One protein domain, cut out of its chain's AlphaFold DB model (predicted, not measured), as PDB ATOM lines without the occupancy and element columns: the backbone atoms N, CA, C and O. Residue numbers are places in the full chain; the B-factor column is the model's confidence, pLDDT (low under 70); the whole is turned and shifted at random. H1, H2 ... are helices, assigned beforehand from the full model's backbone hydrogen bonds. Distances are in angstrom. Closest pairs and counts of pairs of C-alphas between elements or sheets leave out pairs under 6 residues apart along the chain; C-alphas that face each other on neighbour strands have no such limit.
ATOM      1  N   ALA A 142     119.231 170.423  97.797       54.78
ATOM      2  CA  ALA A 142     118.087 169.763  97.178       54.78
ATOM      3  C   ALA A 142     118.396 169.403  95.722       54.78
ATOM      4  O   ALA A 142     118.186 168.262  95.346       54.78
ATOM      5  N   ALA A 143     119.005 170.319  94.962       54.38
ATOM      6  CA  ALA A 143     119.488 170.037  93.613       54.38
ATOM      7  C   ALA A 143     120.561 168.936  93.610       54.38
ATOM      8  O   ALA A 143     120.492 168.022  92.806       54.38
ATOM      9  N   TYR A 144     121.506 168.956  94.556       50.16
ATOM     10  CA  TYR A 144     122.490 167.877  94.713       50.16
ATOM     11  C   TYR A 144     121.835 166.535  95.078       50.16
ATOM     12  O   TYR A 144     122.227 165.495  94.566       50.16
ATOM     13  N   ILE A 145     120.825 166.538  95.952       53.69
ATOM     14  CA  ILE A 145     120.074 165.329  96.300       53.69
ATOM     15  C   ILE A 145     119.316 164.812  95.070       53.69
ATOM     16  O   ILE A 145     119.405 163.626  94.784       53.69
ATOM     17  N   GLU A 146     118.628 165.676  94.323       53.94
ATOM     18  CA  GLU A 146     117.896 165.309  93.103       53.94
ATOM     19  C   GLU A 146     118.806 164.840  91.961       53.94
ATOM     20  O   GLU A 146     118.412 163.949  91.215       53.94
ATOM     21  N   GLU A 147     120.000 165.413  91.807       52.09
ATOM     22  CA  GLU A 147     120.897 165.099  90.687       52.09
ATOM     23  C   GLU A 147     121.857 163.938  90.978       52.09
ATOM     24  O   GLU A 147     122.159 163.171  90.070       52.09
ATOM     25  N   GLU A 148     122.330 163.780  92.217       52.53
ATOM     26  CA  GLU A 148     123.357 162.778  92.558       52.53
ATOM     27  C   GLU A 148     122.806 161.628  93.407       52.53
ATOM     28  O   GLU A 148     123.157 160.470  93.193       52.53
ATOM     29  N   ILE A 149     121.924 161.916  94.370       56.66
ATOM     30  CA  ILE A 149     121.466 160.904  95.334       56.66
ATOM     31  C   ILE A 149     120.237 160.162  94.811       56.66
ATOM     32  O   ILE A 149     120.226 158.936  94.833       56.66
ATOM     33  N   VAL A 150     119.217 160.868  94.317       55.72
ATOM     34  CA  VAL A 150     117.978 160.250  93.818       55.72
ATOM     35  C   VAL A 150     118.263 159.270  92.677       55.72
ATOM     36  O   VAL A 150     117.773 158.148  92.763       55.72
ATOM     37  N   PRO A 151     119.087 159.587  91.657       64.06
ATOM     38  CA  PRO A 151     119.379 158.629  90.598       64.06
ATOM     39  C   PRO A 151     120.125 157.398  91.110       64.06
ATOM     40  O   PRO A 151     119.820 156.299  90.662       64.06
ATOM     41  N   SER A 152     121.044 157.560  92.070       64.62
ATOM     42  CA  SER A 152     121.734 156.431  92.710       64.62
ATOM     43  C   SER A 152     120.752 155.558  93.487       64.62
ATOM     44  O   SER A 152     120.694 154.361  93.255       64.62
ATOM     45  N   VAL A 153     119.927 156.155  94.349       62.53
ATOM     46  CA  VAL A 153     118.951 155.426  95.172       62.53
ATOM     47  C   VAL A 153     117.913 154.719  94.300       62.53
ATOM     48  O   VAL A 153     117.554 153.575  94.573       62.53
ATOM     49  N   VAL A 154     117.440 155.368  93.234       64.12
ATOM     50  CA  VAL A 154     116.511 154.763  92.270       64.12
ATOM     51  C   VAL A 154     117.193 153.635  91.502       64.12
ATOM     52  O   VAL A 154     116.586 152.581  91.341       64.12
ATOM     53  N   ALA A 155     118.441 153.811  91.063       64.25
ATOM     54  CA  ALA A 155     119.198 152.756  90.396       64.25
ATOM     55  C   ALA A 155     119.392 151.542  91.314       64.25
ATOM     56  O   ALA A 155     119.068 150.430  90.901       64.25
ATOM     57  N   ASP A 156     119.813 151.759  92.561       61.97
ATOM     58  CA  ASP A 156     119.979 150.714  93.575       61.97
ATOM     59  C   ASP A 156     118.649 149.985  93.835       61.97
ATOM     60  O   ASP A 156     118.600 148.756  93.852       61.97
ATOM     61  N   SER A 157     117.546 150.732  93.949       60.88
ATOM     62  CA  SER A 157     116.204 150.168  94.167       60.88
ATOM     63  C   SER A 157     115.706 149.360  92.964       60.88
ATOM     64  O   SER A 157     115.147 148.275  93.123       60.88
ATOM     65  N   CYS A 158     115.909 149.860  91.741       64.56
ATOM     66  CA  CYS A 158     115.563 149.136  90.519       64.56
ATOM     67  C   CYS A 158     116.380 147.853  90.388       64.56
ATOM     68  O   CYS A 158     115.851 146.819  89.982       64.56
ATOM     69  N   LEU A 159     117.663 147.918  90.727       65.25
ATOM     70  CA  LEU A 159     118.561 146.785  90.653       65.25
ATOM     71  C   LEU A 159     118.159 145.719  91.681       65.25
ATOM     72  O   LEU A 159     118.007 144.559  91.299       65.25
ATOM     73  N   LEU A 160     117.839 146.115  92.917       66.94
ATOM     74  CA  LEU A 160     117.264 145.226  93.931       66.94
ATOM     75  C   LEU A 160     115.993 144.523  93.423       66.94
ATOM     76  O   LEU A 160     115.911 143.298  93.473       66.94
ATOM     77  N   ALA A 161     115.045 145.268  92.847       66.56
ATOM     78  CA  ALA A 161     113.795 144.703  92.332       66.56
ATOM     79  C   ALA A 161     114.015 143.692  91.188       66.56
ATOM     80  O   ALA A 161     113.358 142.649  91.126       66.56
ATOM     81  N   VAL A 162     114.955 143.970  90.277       72.00
ATOM     82  CA  VAL A 162     115.331 143.038  89.200       72.00
ATOM     83  C   VAL A 162     115.919 141.750  89.780       72.00
ATOM     84  O   VAL A 162     115.611 140.659  89.292       72.00
ATOM     85  N   TRP A 163     116.727 141.854  90.833       74.06
ATOM     86  CA  TRP A 163     117.329 140.703  91.502       74.06
ATOM     87  C   TRP A 163     116.324 139.861  92.273       74.06
ATOM     88  O   TRP A 163     116.320 138.639  92.122       74.06
ATOM     89  N   GLU A 164     115.429 140.487  93.031       70.25
ATOM     90  CA  GLU A 164     114.324 139.794  93.697       70.25
ATOM     91  C   GLU A 164     113.480 139.015  92.687       70.25
ATOM     92  O   GLU A 164     113.176 137.834  92.893       70.25
ATOM     93  N   LEU A 165     113.171 139.638  91.547       74.25
ATOM     94  CA  LEU A 165     112.440 138.990  90.466       74.25
ATOM     95  C   LEU A 165     113.214 137.799  89.890       74.25
ATOM     96  O   LEU A 165     112.615 136.749  89.646       74.25
ATOM     97  N   LEU A 166     114.525 137.926  89.684       77.19
ATOM     98  CA  LEU A 166     115.364 136.836  89.186       77.19
ATOM     99  C   LEU A 166     115.373 135.651  90.159       77.19
ATOM    100  O   LEU A 166     115.147 134.513  89.744       77.19
ATOM    101  N   VAL A 167     115.601 135.917  91.448       76.25
ATOM    102  CA  VAL A 167     115.635 134.893  92.501       76.25
ATOM    103  C   VAL A 167     114.288 134.191  92.598       76.25
ATOM    104  O   VAL A 167     114.225 132.959  92.621       76.25
ATOM    105  N   HIS A 168     113.204 134.965  92.606       74.31
ATOM    106  CA  HIS A 168     111.856 134.427  92.636       74.31
ATOM    107  C   HIS A 168     111.590 133.536  91.419       74.31
ATOM    108  O   HIS A 168     111.197 132.383  91.586       74.31
ATOM    109  N   THR A 169     111.877 134.030  90.213       74.38
ATOM    110  CA  THR A 169     111.653 133.305  88.953       74.38
ATOM    111  C   THR A 169     112.480 132.023  88.881       74.38
ATOM    112  O   THR A 169     111.984 130.989  88.441       74.38
ATOM    113  N   GLY A 170     113.730 132.052  89.346       79.50
ATOM    114  CA  GLY A 170     114.567 130.858  89.413       79.50
ATOM    115  C   GLY A 170     114.049 129.830  90.423       79.50
ATOM    116  O   GLY A 170     114.090 128.637  90.143       79.50
ATOM    117  N   ARG A 171     113.490 130.250  91.565       77.56
ATOM    118  CA  ARG A 171     112.899 129.335  92.563       77.56
ATOM    119  C   ARG A 171     111.558 128.742  92.117       77.56
ATOM    120  O   ARG A 171     111.282 127.586  92.425       77.56
ATOM    121  N   THR A 172     110.738 129.508  91.401       78.44
ATOM    122  CA  THR A 172     109.382 129.108  90.978       78.44
ATOM    123  C   THR A 172     109.313 128.584  89.546       78.44
ATOM    124  O   THR A 172     108.225 128.387  89.005       78.44
ATOM    125  N   LEU A 173     110.468 128.329  88.925       80.94
ATOM    126  CA  LEU A 173     110.544 127.858  87.552       80.94
ATOM    127  C   LEU A 173     109.784 126.534  87.373       80.94
ATOM    128  O   LEU A 173     110.046 125.534  88.044       80.94
ATOM    129  N   ASN A 174     108.849 126.525  86.425       83.62
ATOM    130  CA  ASN A 174     108.051 125.346  86.121       83.62
ATOM    131  C   ASN A 174     108.908 124.255  85.467       83.62
ATOM    132  O   ASN A 174     109.687 124.525  84.554       83.62
ATOM    133  N   LYS A 175     108.673 122.997  85.856       78.06
ATOM    134  CA  LYS A 175     109.356 121.814  85.308       78.06
ATOM    135  C   LYS A 175     109.457 121.764  83.767       78.06
ATOM    136  O   LYS A 175     110.568 121.580  83.284       78.06
ATOM    137  N   PRO A 176     108.378 121.960  82.978       83.81
ATOM    138  CA  PRO A 176     108.485 121.938  81.513       83.81
ATOM    139  C   PRO A 176     109.386 123.052  80.961       83.81
ATOM    140  O   PRO A 176     110.131 122.835  80.013       83.81
ATOM    141  N   THR A 177     109.346 124.238  81.571       82.69
ATOM    142  CA  THR A 177     110.190 125.376  81.186       82.69
ATOM    143  C   THR A 177     111.653 125.118  81.538       82.69
ATOM    144  O   THR A 177     112.547 125.480  80.779       82.69
ATOM    145  N   PHE A 178     111.909 124.449  82.665       84.94
ATOM    146  CA  PHE A 178     113.252 124.018  83.037       84.94
ATOM    147  C   PHE A 178     113.815 122.981  82.060       84.94
ATOM    148  O   PHE A 178     114.944 123.145  81.621       84.94
ATOM    149  N   GLU A 179     113.041 121.964  81.674       86.38
ATOM    150  CA  GLU A 179     113.473 120.936  80.711       86.38
ATOM    151  C   GLU A 179     113.829 121.544  79.339       86.38
ATOM    152  O   GLU A 179     114.806 121.144  78.705       86.38
ATOM    153  N   GLU A 180     113.080 122.560  78.895       88.19
ATOM    154  CA  GLU A 180     113.386 123.309  77.669       88.19
ATOM    155  C   GLU A 180     114.693 124.111  77.785       88.19
ATOM    156  O   GLU A 180     115.520 124.107  76.867       88.19
ATOM    157  N   LEU A 181     114.904 124.780  78.922       86.56
ATOM    158  CA  LEU A 181     116.137 125.514  79.200       86.56
ATOM    159  C   LEU A 181     117.334 124.572  79.365       86.56
ATOM    160  O   LEU A 181     118.408 124.872  78.854       86.56
ATOM    161  N   GLU A 182     117.154 123.414  79.997       87.00
ATOM    162  CA  GLU A 182     118.182 122.387  80.165       87.00
ATOM    163  C   GLU A 182     118.632 121.826  78.814       87.00
ATOM    164  O   GLU A 182     119.832 121.723  78.562       87.00
ATOM    165  N   ALA A 183     117.699 121.560  77.897       88.50
ATOM    166  CA  ALA A 183     118.022 121.111  76.545       88.50
ATOM    167  C   ALA A 183     118.816 122.152  75.733       88.50
ATOM    168  O   ALA A 183     119.591 121.786  74.849       88.50
ATOM    169  N   ARG A 184     118.624 123.450  76.010       85.69
ATOM    170  CA  ARG A 184     119.297 124.553  75.300       85.69
ATOM    171  C   ARG A 184     120.621 124.972  75.938       85.69
ATOM    172  O   ARG A 184     121.543 125.341  75.218       85.69
ATOM    173  N   LEU A 185     120.690 124.983  77.267       86.44
ATOM    174  CA  LEU A 185     121.751 125.626  78.048       86.44
ATOM    175  C   LEU A 185     122.532 124.648  78.930       86.44
ATOM    176  O   LEU A 185     123.545 125.048  79.496       86.44
ATOM    177  N   GLY A 186     122.112 123.383  79.041       80.62
ATOM    178  CA  GLY A 186     122.687 122.400  79.965       80.62
ATOM    179  C   GLY A 186     124.199 122.194  79.831       80.62
ATOM    180  O   GLY A 186     124.873 121.994  80.842       80.62
ATOM    181  N   ASP A 187     124.729 122.336  78.612       81.56
ATOM    182  CA  ASP A 187     126.160 122.209  78.302       81.56
ATOM    183  C   ASP A 187     126.951 123.520  78.450       81.56
ATOM    184  O   ASP A 187     128.165 123.532  78.247       81.56
ATOM    185  N   THR A 188     126.297 124.636  78.787       78.56
ATOM    186  CA  THR A 188     126.951 125.946  78.905       78.56
ATOM    187  C   THR A 188     127.465 126.128  80.336       78.56
ATOM    188  O   THR A 188     126.658 126.279  81.257       78.56
ATOM    189  N   PRO A 189     128.788 126.087  80.583       75.62
ATOM    190  CA  PRO A 189     129.321 126.335  81.914       75.62
ATOM    191  C   PRO A 189     129.200 127.821  82.258       75.62
ATOM    192  O   PRO A 189     129.445 128.687  81.416       75.62
ATOM    193  N   LEU A 190     128.847 128.108  83.509       80.31
ATOM    194  CA  LEU A 190     128.835 129.472  84.020       80.31
ATOM    195  C   LEU A 190     130.263 129.906  84.375       80.31
ATOM    196  O   LEU A 190     131.075 129.090  84.813       80.31
ATOM    197  N   ASP A 191     130.565 131.191  84.197       81.00
ATOM    198  CA  ASP A 191     131.806 131.787  84.694       81.00
ATOM    199  C   ASP A 191     131.889 131.625  86.227       81.00
ATOM    200  O   ASP A 191     130.909 131.939  86.910       81.00
ATOM    201  N   PRO A 192     133.019 131.156  86.799       79.50
ATOM    202  CA  PRO A 192     133.175 130.997  88.245       79.50
ATOM    203  C   PRO A 192     132.837 132.244  89.070       79.50
ATOM    204  O   PRO A 192     132.340 132.108  90.188       79.50
ATOM    205  N   VAL A 193     133.082 133.445  88.533       79.25
ATOM    206  CA  VAL A 193     132.739 134.714  89.199       79.25
ATOM    207  C   VAL A 193     131.221 134.899  89.258       79.25
ATOM    208  O   VAL A 193     130.677 135.159  90.329       79.25
ATOM    209  N   ALA A 194     130.523 134.677  88.142       78.31
ATOM    210  CA  ALA A 194     129.062 134.720  88.095       78.31
ATOM    211  C   ALA A 194     128.423 133.622  88.966       78.31
ATOM    212  O   ALA A 194     127.422 133.865  89.636       78.31
ATOM    213  N   GLU A 195     129.005 132.420  89.013       81.69
ATOM    214  CA  GLU A 195     128.518 131.334  89.871       81.69
ATOM    215  C   GLU A 195     128.666 131.664  91.359       81.69
ATOM    216  O   GLU A 195     127.758 131.383  92.146       81.69
ATOM    217  N   ALA A 196     129.792 132.263  91.753       78.38
ATOM    218  CA  ALA A 196     130.016 132.718  93.121       78.38
ATOM    219  C   ALA A 196     129.018 133.816  93.514       78.38
ATOM    220  O   ALA A 196     128.384 133.687  94.563       78.38
ATOM    221  N   ALA A 197     128.805 134.807  92.641       76.44
ATOM    222  CA  ALA A 197     127.829 135.873  92.852       76.44
ATOM    223  C   ALA A 197     126.414 135.306  93.047       76.44
ATOM    224  O   ALA A 197     125.771 135.553  94.066       76.44
ATOM    225  N   LEU A 198     125.947 134.439  92.137       77.56
ATOM    226  CA  LEU A 198     124.626 133.812  92.261       77.56
ATOM    227  C   LEU A 198     124.484 132.991  93.553       77.56
ATOM    228  O   LEU A 198     123.426 133.012  94.175       77.56
ATOM    229  N   LYS A 199     125.527 132.273  93.989       76.69
ATOM    230  CA  LYS A 199     125.495 131.510  95.252       76.69
ATOM    231  C   LYS A 199     125.431 132.404  96.481       76.69
ATOM    232  O   LYS A 199     124.754 132.032  97.439       76.69
ATOM    233  N   GLN A 200     126.137 133.530  96.475       71.56
ATOM    234  CA  GLN A 200     126.114 134.485  97.577       71.56
ATOM    235  C   GLN A 200     124.722 135.110  97.717       71.56
ATOM    236  O   GLN A 200     124.133 135.043  98.791       71.56
ATOM    237  N   HIS A 201     124.130 135.555  96.607       66.19
ATOM    238  CA  HIS A 201     122.788 136.147  96.590       66.19
ATOM    239  C   HIS A 201     121.656 135.169  96.936       66.19
ATOM    240  O   HIS A 201     120.572 135.586  97.326       66.19
ATOM    241  N   VAL A 202     121.876 133.858  96.805       64.44
ATOM    242  CA  VAL A 202     120.910 132.850  97.275       64.44
ATOM    243  C   VAL A 202     121.006 132.624  98.793       64.44
ATOM    244  O   VAL A 202     120.036 132.148  99.384       64.44
ATOM    245  N   ARG A 203     122.155 132.929  99.415       61.81
ATOM    246  CA  ARG A 203     122.473 132.626 100.822       61.81
ATOM    247  C   ARG A 203     122.357 133.819 101.769       61.81
ATOM    248  O   ARG A 203     122.122 133.595 102.951       61.81
ATOM    249  N   GLU A 204     122.543 135.039 101.280       55.38
ATOM    250  CA  GLU A 204     122.494 136.265 102.078       55.38
ATOM    251  C   GLU A 204     121.212 137.044 101.739       55.38
ATOM    252  O   GLU A 204     121.037 137.503 100.615       55.38
ATOM    253  N   GLU A 205     120.296 137.153 102.710       52.81
ATOM    254  CA  GLU A 205     119.143 138.073 102.666       52.81
ATOM    255  C   GLU A 205     119.549 139.522 103.014       52.81
ATOM    256  O   GLU A 205     118.748 140.437 102.841       52.81
ATOM    257  N   ASP A 206     120.788 139.736 103.475       46.78
ATOM    258  CA  ASP A 206     121.265 141.015 104.005       46.78
ATOM    259  C   ASP A 206     122.163 141.775 103.016       46.78
ATOM    260  O   ASP A 206     123.108 141.228 102.449       46.78
ATOM    261  N   ASP A 207     121.863 143.070 102.882       48.75
ATOM    262  CA  ASP A 207     122.615 144.147 102.235       48.75
ATOM    263  C   ASP A 207     123.264 143.832 100.878       48.75
ATOM    264  O   ASP A 207     124.405 143.379 100.759       48.75
ATOM    265  N   TRP A 208     122.550 144.243  99.827       54.38
ATOM    266  CA  TRP A 208     123.019 144.312  98.449       54.38
ATOM    267  C   TRP A 208     124.313 145.140  98.317       54.38
ATOM    268  O   TRP A 208     124.294 146.360  98.152       54.38
ATOM    269  N   LYS A 209     125.468 144.476  98.381       54.28
ATOM    270  CA  LYS A 209     126.769 145.043  98.004       54.28
ATOM    271  C   LYS A 209     127.423 144.147  96.970       54.28
ATOM    272  O   LYS A 209     128.348 143.405  97.283       54.28
ATOM    273  N   THR A 210     126.934 144.225  95.738       56.84
ATOM    274  CA  THR A 210     127.622 143.612  94.603       56.84
ATOM    275  C   THR A 210     128.943 144.327  94.352       56.84
ATOM    276  O   THR A 210     129.036 145.557  94.333       56.84
ATOM    277  N   SER A 211     129.997 143.548  94.149       61.59
ATOM    278  CA  SER A 211     131.242 144.059  93.589       61.59
ATOM    279  C   SER A 211     131.024 144.457  92.124       61.59
ATOM    280  O   SER A 211     130.306 143.786  91.386       61.59
ATOM    281  N   MET A 212     131.717 145.498  91.649       59.91
ATOM    282  CA  MET A 212     131.682 145.909  90.234       59.91
ATOM    283  C   MET A 212     132.067 144.776  89.263       59.91
ATOM    284  O   MET A 212     131.679 144.787  88.093       59.91
ATOM    285  N   ASP A 213     132.864 143.815  89.730       63.69
ATOM    286  CA  ASP A 213     133.267 142.650  88.944       63.69
ATOM    287  C   ASP A 213     132.137 141.610  88.833       63.69
ATOM    288  O   ASP A 213     132.010 140.950  87.801       63.69
ATOM    289  N   GLU A 214     131.265 141.518  89.841       67.56
ATOM    290  CA  GLU A 214     130.082 140.648  89.840       67.56
ATOM    291  C   GLU A 214     129.008 141.203  88.903       67.56
ATOM    292  O   GLU A 214     128.478 140.469  88.070       67.56
ATOM    293  N   GLU A 215     128.756 142.515  88.944       66.31
ATOM    294  CA  GLU A 215     127.812 143.170  88.031       66.31
ATOM    295  C   GLU A 215     128.211 142.999  86.563       66.31
ATOM    296  O   GLU A 215     127.365 142.731  85.710       66.31
ATOM    297  N   LYS A 216     129.507 143.106  86.248       71.25
ATOM    298  CA  LYS A 216     130.010 142.886  84.884       71.25
ATOM    299  C   LYS A 216     129.866 141.437  84.442       71.25
ATOM    300  O   LYS A 216     129.489 141.196  83.295       71.25
ATOM    301  N   ALA A 217     130.173 140.487  85.325       73.88
ATOM    302  CA  ALA A 217     130.043 139.065  85.027       73.88
ATOM    303  C   ALA A 217     128.576 138.684  84.764       73.88
ATOM    304  O   ALA A 217     128.283 137.945  83.824       73.88
ATOM    305  N   LEU A 218     127.647 139.241  85.544       73.62
ATOM    306  CA  LEU A 218     126.212 138.977  85.432       73.62
ATOM    307  C   LEU A 218     125.573 139.735  84.259       73.62
ATOM    308  O   LEU A 218     124.757 139.165  83.537       73.62
ATOM    309  N   GLY A 219     125.990 140.976  84.001       72.94
ATOM    310  CA  GLY A 219     125.491 141.802  82.898       72.94
ATOM    311  C   GLY A 219     125.845 141.276  81.501       72.94
ATOM    312  O   GLY A 219     125.207 141.655  80.521       72.94
ATOM    313  N   GLY A 220     126.836 140.386  81.393       75.69
ATOM    314  CA  GLY A 220     127.182 139.697  80.145       75.69
ATOM    315  C   GLY A 220     126.288 138.497  79.806       75.69
ATOM    316  O   GLY A 220     126.415 137.939  78.715       75.69
ATOM    317  N   LEU A 221     125.406 138.078  80.717       80.69
ATOM    318  CA  LEU A 221     124.582 136.879  80.578       80.69
ATOM    319  C   LEU A 221     123.143 137.221  80.187       80.69
ATOM    320  O   LEU A 221     122.607 138.276  80.516       80.69
ATOM    321  N   THR A 222     122.487 136.295  79.483       85.38
ATOM    322  CA  THR A 222     121.057 136.445  79.181       85.38
ATOM    323  C   THR A 222     120.206 136.100  80.401       85.38
ATOM    324  O   THR A 222     120.585 135.251  81.210       85.38
ATOM    325  N   TRP A 223     119.021 136.709  80.502       82.75
ATOM    326  CA  TRP A 223     118.064 136.439  81.581       82.75
ATOM    327  C   TRP A 223     117.740 134.943  81.722       82.75
ATOM    328  O   TRP A 223     117.747 134.406  82.825       82.75
ATOM    329  N   GLU A 224     117.536 134.246  80.601       83.81
ATOM    330  CA  GLU A 224     117.264 132.802  80.571       83.81
ATOM    331  C   GLU A 224     118.413 131.984  81.183       83.81
ATOM    332  O   GLU A 224     118.172 131.040  81.937       83.81
ATOM    333  N   THR A 225     119.663 132.375  80.911       83.81
ATOM    334  CA  THR A 225     120.861 131.754  81.492       83.81
ATOM    335  C   THR A 225     120.909 131.970  83.001       83.81
ATOM    336  O   THR A 225     121.090 131.013  83.752       83.81
ATOM    337  N   LEU A 226     120.687 133.201  83.462       84.69
ATOM    338  CA  LEU A 226     120.685 133.525  84.889       84.69
ATOM    339  C   LEU A 226     119.611 132.730  85.647       84.69
ATOM    340  O   LEU A 226     119.919 132.096  86.655       84.69
ATOM    341  N   VAL A 227     118.383 132.685  85.124       86.19
ATOM    342  CA  VAL A 227     117.263 131.932  85.714       86.19
ATOM    343  C   VAL A 227     117.562 130.430  85.770       86.19
ATOM    344  O   VAL A 227     117.366 129.806  86.814       86.19
ATOM    345  N   PHE A 228     118.067 129.845  84.679       86.44
ATOM    346  CA  PHE A 228     118.397 128.417  84.614       86.44
ATOM    347  C   PHE A 228     119.475 128.024  85.633       86.44
ATOM    348  O   PHE A 228     119.301 127.070  86.395       86.44
ATOM    349  N   HIS A 229     120.584 128.769  85.683       84.00
ATOM    350  CA  HIS A 229     121.677 128.473  86.606       84.00
ATOM    351  C   HIS A 229     121.295 128.740  88.060       84.00
ATOM    352  O   HIS A 229     121.679 127.958  88.928       84.00
ATOM    353  N   LEU A 230     120.496 129.773  88.335       84.44
ATOM    354  CA  LEU A 230     119.987 130.030  89.678       84.44
ATOM    355  C   LEU A 230     119.032 128.923  90.145       84.44
ATOM    356  O   LEU A 230     119.167 128.459  91.276       84.44
ATOM    357  N   HIS A 231     118.145 128.423  89.277       84.19
ATOM    358  CA  HIS A 231     117.314 127.251  89.576       84.19
ATOM    359  C   HIS A 231     118.173 126.019  89.886       84.19
ATOM    360  O   HIS A 231     117.968 125.345  90.895       84.19
ATOM    361  N   LYS A 232     119.192 125.751  89.060       83.19
ATOM    362  CA  LYS A 232     120.130 124.637  89.253       83.19
ATOM    363  C   LYS A 232     120.877 124.755  90.585       83.19
ATOM    364  O   LYS A 232     120.924 123.783  91.336       83.19
ATOM    365  N   ILE A 233     121.389 125.940  90.924       79.44
ATOM    366  CA  ILE A 233     122.047 126.217  92.210       79.44
ATOM    367  C   ILE A 233     121.065 126.001  93.369       79.44
ATOM    368  O   ILE A 233     121.375 125.230  94.275       79.44
ATOM    369  N   ALA A 234     119.868 126.590  93.308       74.62
ATOM    370  CA  ALA A 234     118.834 126.458  94.335       74.62
ATOM    371  C   ALA A 234     118.394 125.000  94.555       74.62
ATOM    372  O   ALA A 234     118.239 124.572  95.694       74.62
ATOM    373  N   SER A 235     118.264 124.215  93.483       73.19
ATOM    374  CA  SER A 235     117.938 122.782  93.548       73.19
ATOM    375  C   SER A 235     119.086 121.910  94.075       73.19
ATOM    376  O   SER A 235     118.849 120.805  94.561       73.19
ATOM    377  N   SER A 236     120.330 122.395  93.971       70.19
ATOM    378  CA  SER A 236     121.540 121.692  94.416       70.19
ATOM    379  C   SER A 236     121.932 122.002  95.862       70.19
ATOM    380  O   SER A 236     122.659 121.217  96.475       70.19
ATOM    381  N   LEU A 237     121.452 123.127  96.411       60.34
ATOM    382  CA  LEU A 237     121.565 123.441  97.834       60.34
ATOM    383  C   LEU A 237     120.799 122.367  98.613       60.34
ATOM    384  O   LEU A 237     119.655 122.026  98.308       60.34
ATOM    385  N   THR A 238     121.502 121.719  99.534       51.25
ATOM    386  CA  THR A 238     121.164 120.382 100.019       51.25
ATOM    387  C   THR A 238     119.806 120.342 100.719       51.25
ATOM    388  O   THR A 238     119.396 121.268 101.415       51.25
ATOM    389  N   LEU A 239     119.126 119.196 100.600       47.88
ATOM    390  CA  LEU A 239     117.855 118.870 101.265       47.88
ATOM    391  C   LEU A 239     117.841 119.213 102.776       47.88
ATOM    392  O   LEU A 239     116.785 119.471 103.344       47.88
ATOM    393  N   SER A 240     119.014 119.229 103.420       49.03
ATOM    394  CA  SER A 240     119.220 119.600 104.821       49.03
ATOM    395  C   SER A 240     119.081 121.097 105.106       49.03
ATOM    396  O   SER A 240     118.591 121.447 106.173       49.03
ATOM    397  N   GLU A 241     119.481 121.974 104.183       49.62
ATOM    398  CA  GLU A 241     119.347 123.430 104.337       49.62
ATOM    399  C   GLU A 241     117.894 123.859 104.100       49.62
ATOM    400  O   GLU A 241     117.359 124.630 104.886       49.62
ATOM    401  N   ASN A 242     117.210 123.254 103.118       51.72
ATOM    402  CA  ASN A 242     115.768 123.446 102.909       51.72
ATOM    403  C   ASN A 242     114.922 122.900 104.070       51.72
ATOM    404  O   ASN A 242     113.960 123.539 104.485       51.72
ATOM    405  N   PHE A 243     115.287 121.748 104.643       51.38
ATOM    406  CA  PHE A 243     114.617 121.227 105.837       51.38
ATOM    407  C   PHE A 243     114.871 122.106 107.071       51.38
ATOM    408  O   PHE A 243     113.945 122.346 107.842       51.38
TER     409      PHE A 243
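What this domain is: This is residues 142 to 243 of the 289 residues of an uncharacterized protein of Amphibalanus amphitrite (UniProt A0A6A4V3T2). One long helix, H1, sticks out with residues 142 to 155 from a small body of crossed helices, where H5 packs on H1, H2 and H3, and H4 on H3. The printed part has 102 residues with six named helices, H1 to H6 in order, all helix; it is only just loose, close to compact, with radius of gyration of the C-alphas 15.8 A, spanning 52 by 31 by 24 A.

Where its parts are: Find C-alpha 142 at (118.087, 169.763, 97.178); H1 runs 41.0 A to residue 171. Next come H2, residues 175 to 185, H3, 192 to 203, H4, 212 to 219, H5, 223 to 236, 19.9 A, and H6, 239 to 243, ending at (114.617, 121.227, 105.837).

How they stand to each other: Look at H5, the hub: H1 touches it with residues 166 to 171 alone, closest C-alphas Gly 170 and His 231, 4.5 A, a steep tilt of 57 degrees. H2 touches H5's residues 224 to 228 alone, closest C-alphas Leu 181 and Phe 228, 6.5 A. H3 touches H5 with residues 198 to 202 alone, closest C-alphas Leu 198 and Leu 230, 6.5 A, and H4 with 193 to 197 alone, closest Ala 194 and Ala 217, 5.4 A. H6 touches no helix. Every O i to N i+4 pair is within hydrogen-bond range in H2 to H6; 23 of 26 are in H1.

The domain as a whole: The printed part has no cut and no long link; pLDDT is under 70 at residues 142 to 161, 201 to 215 and 237 to 243.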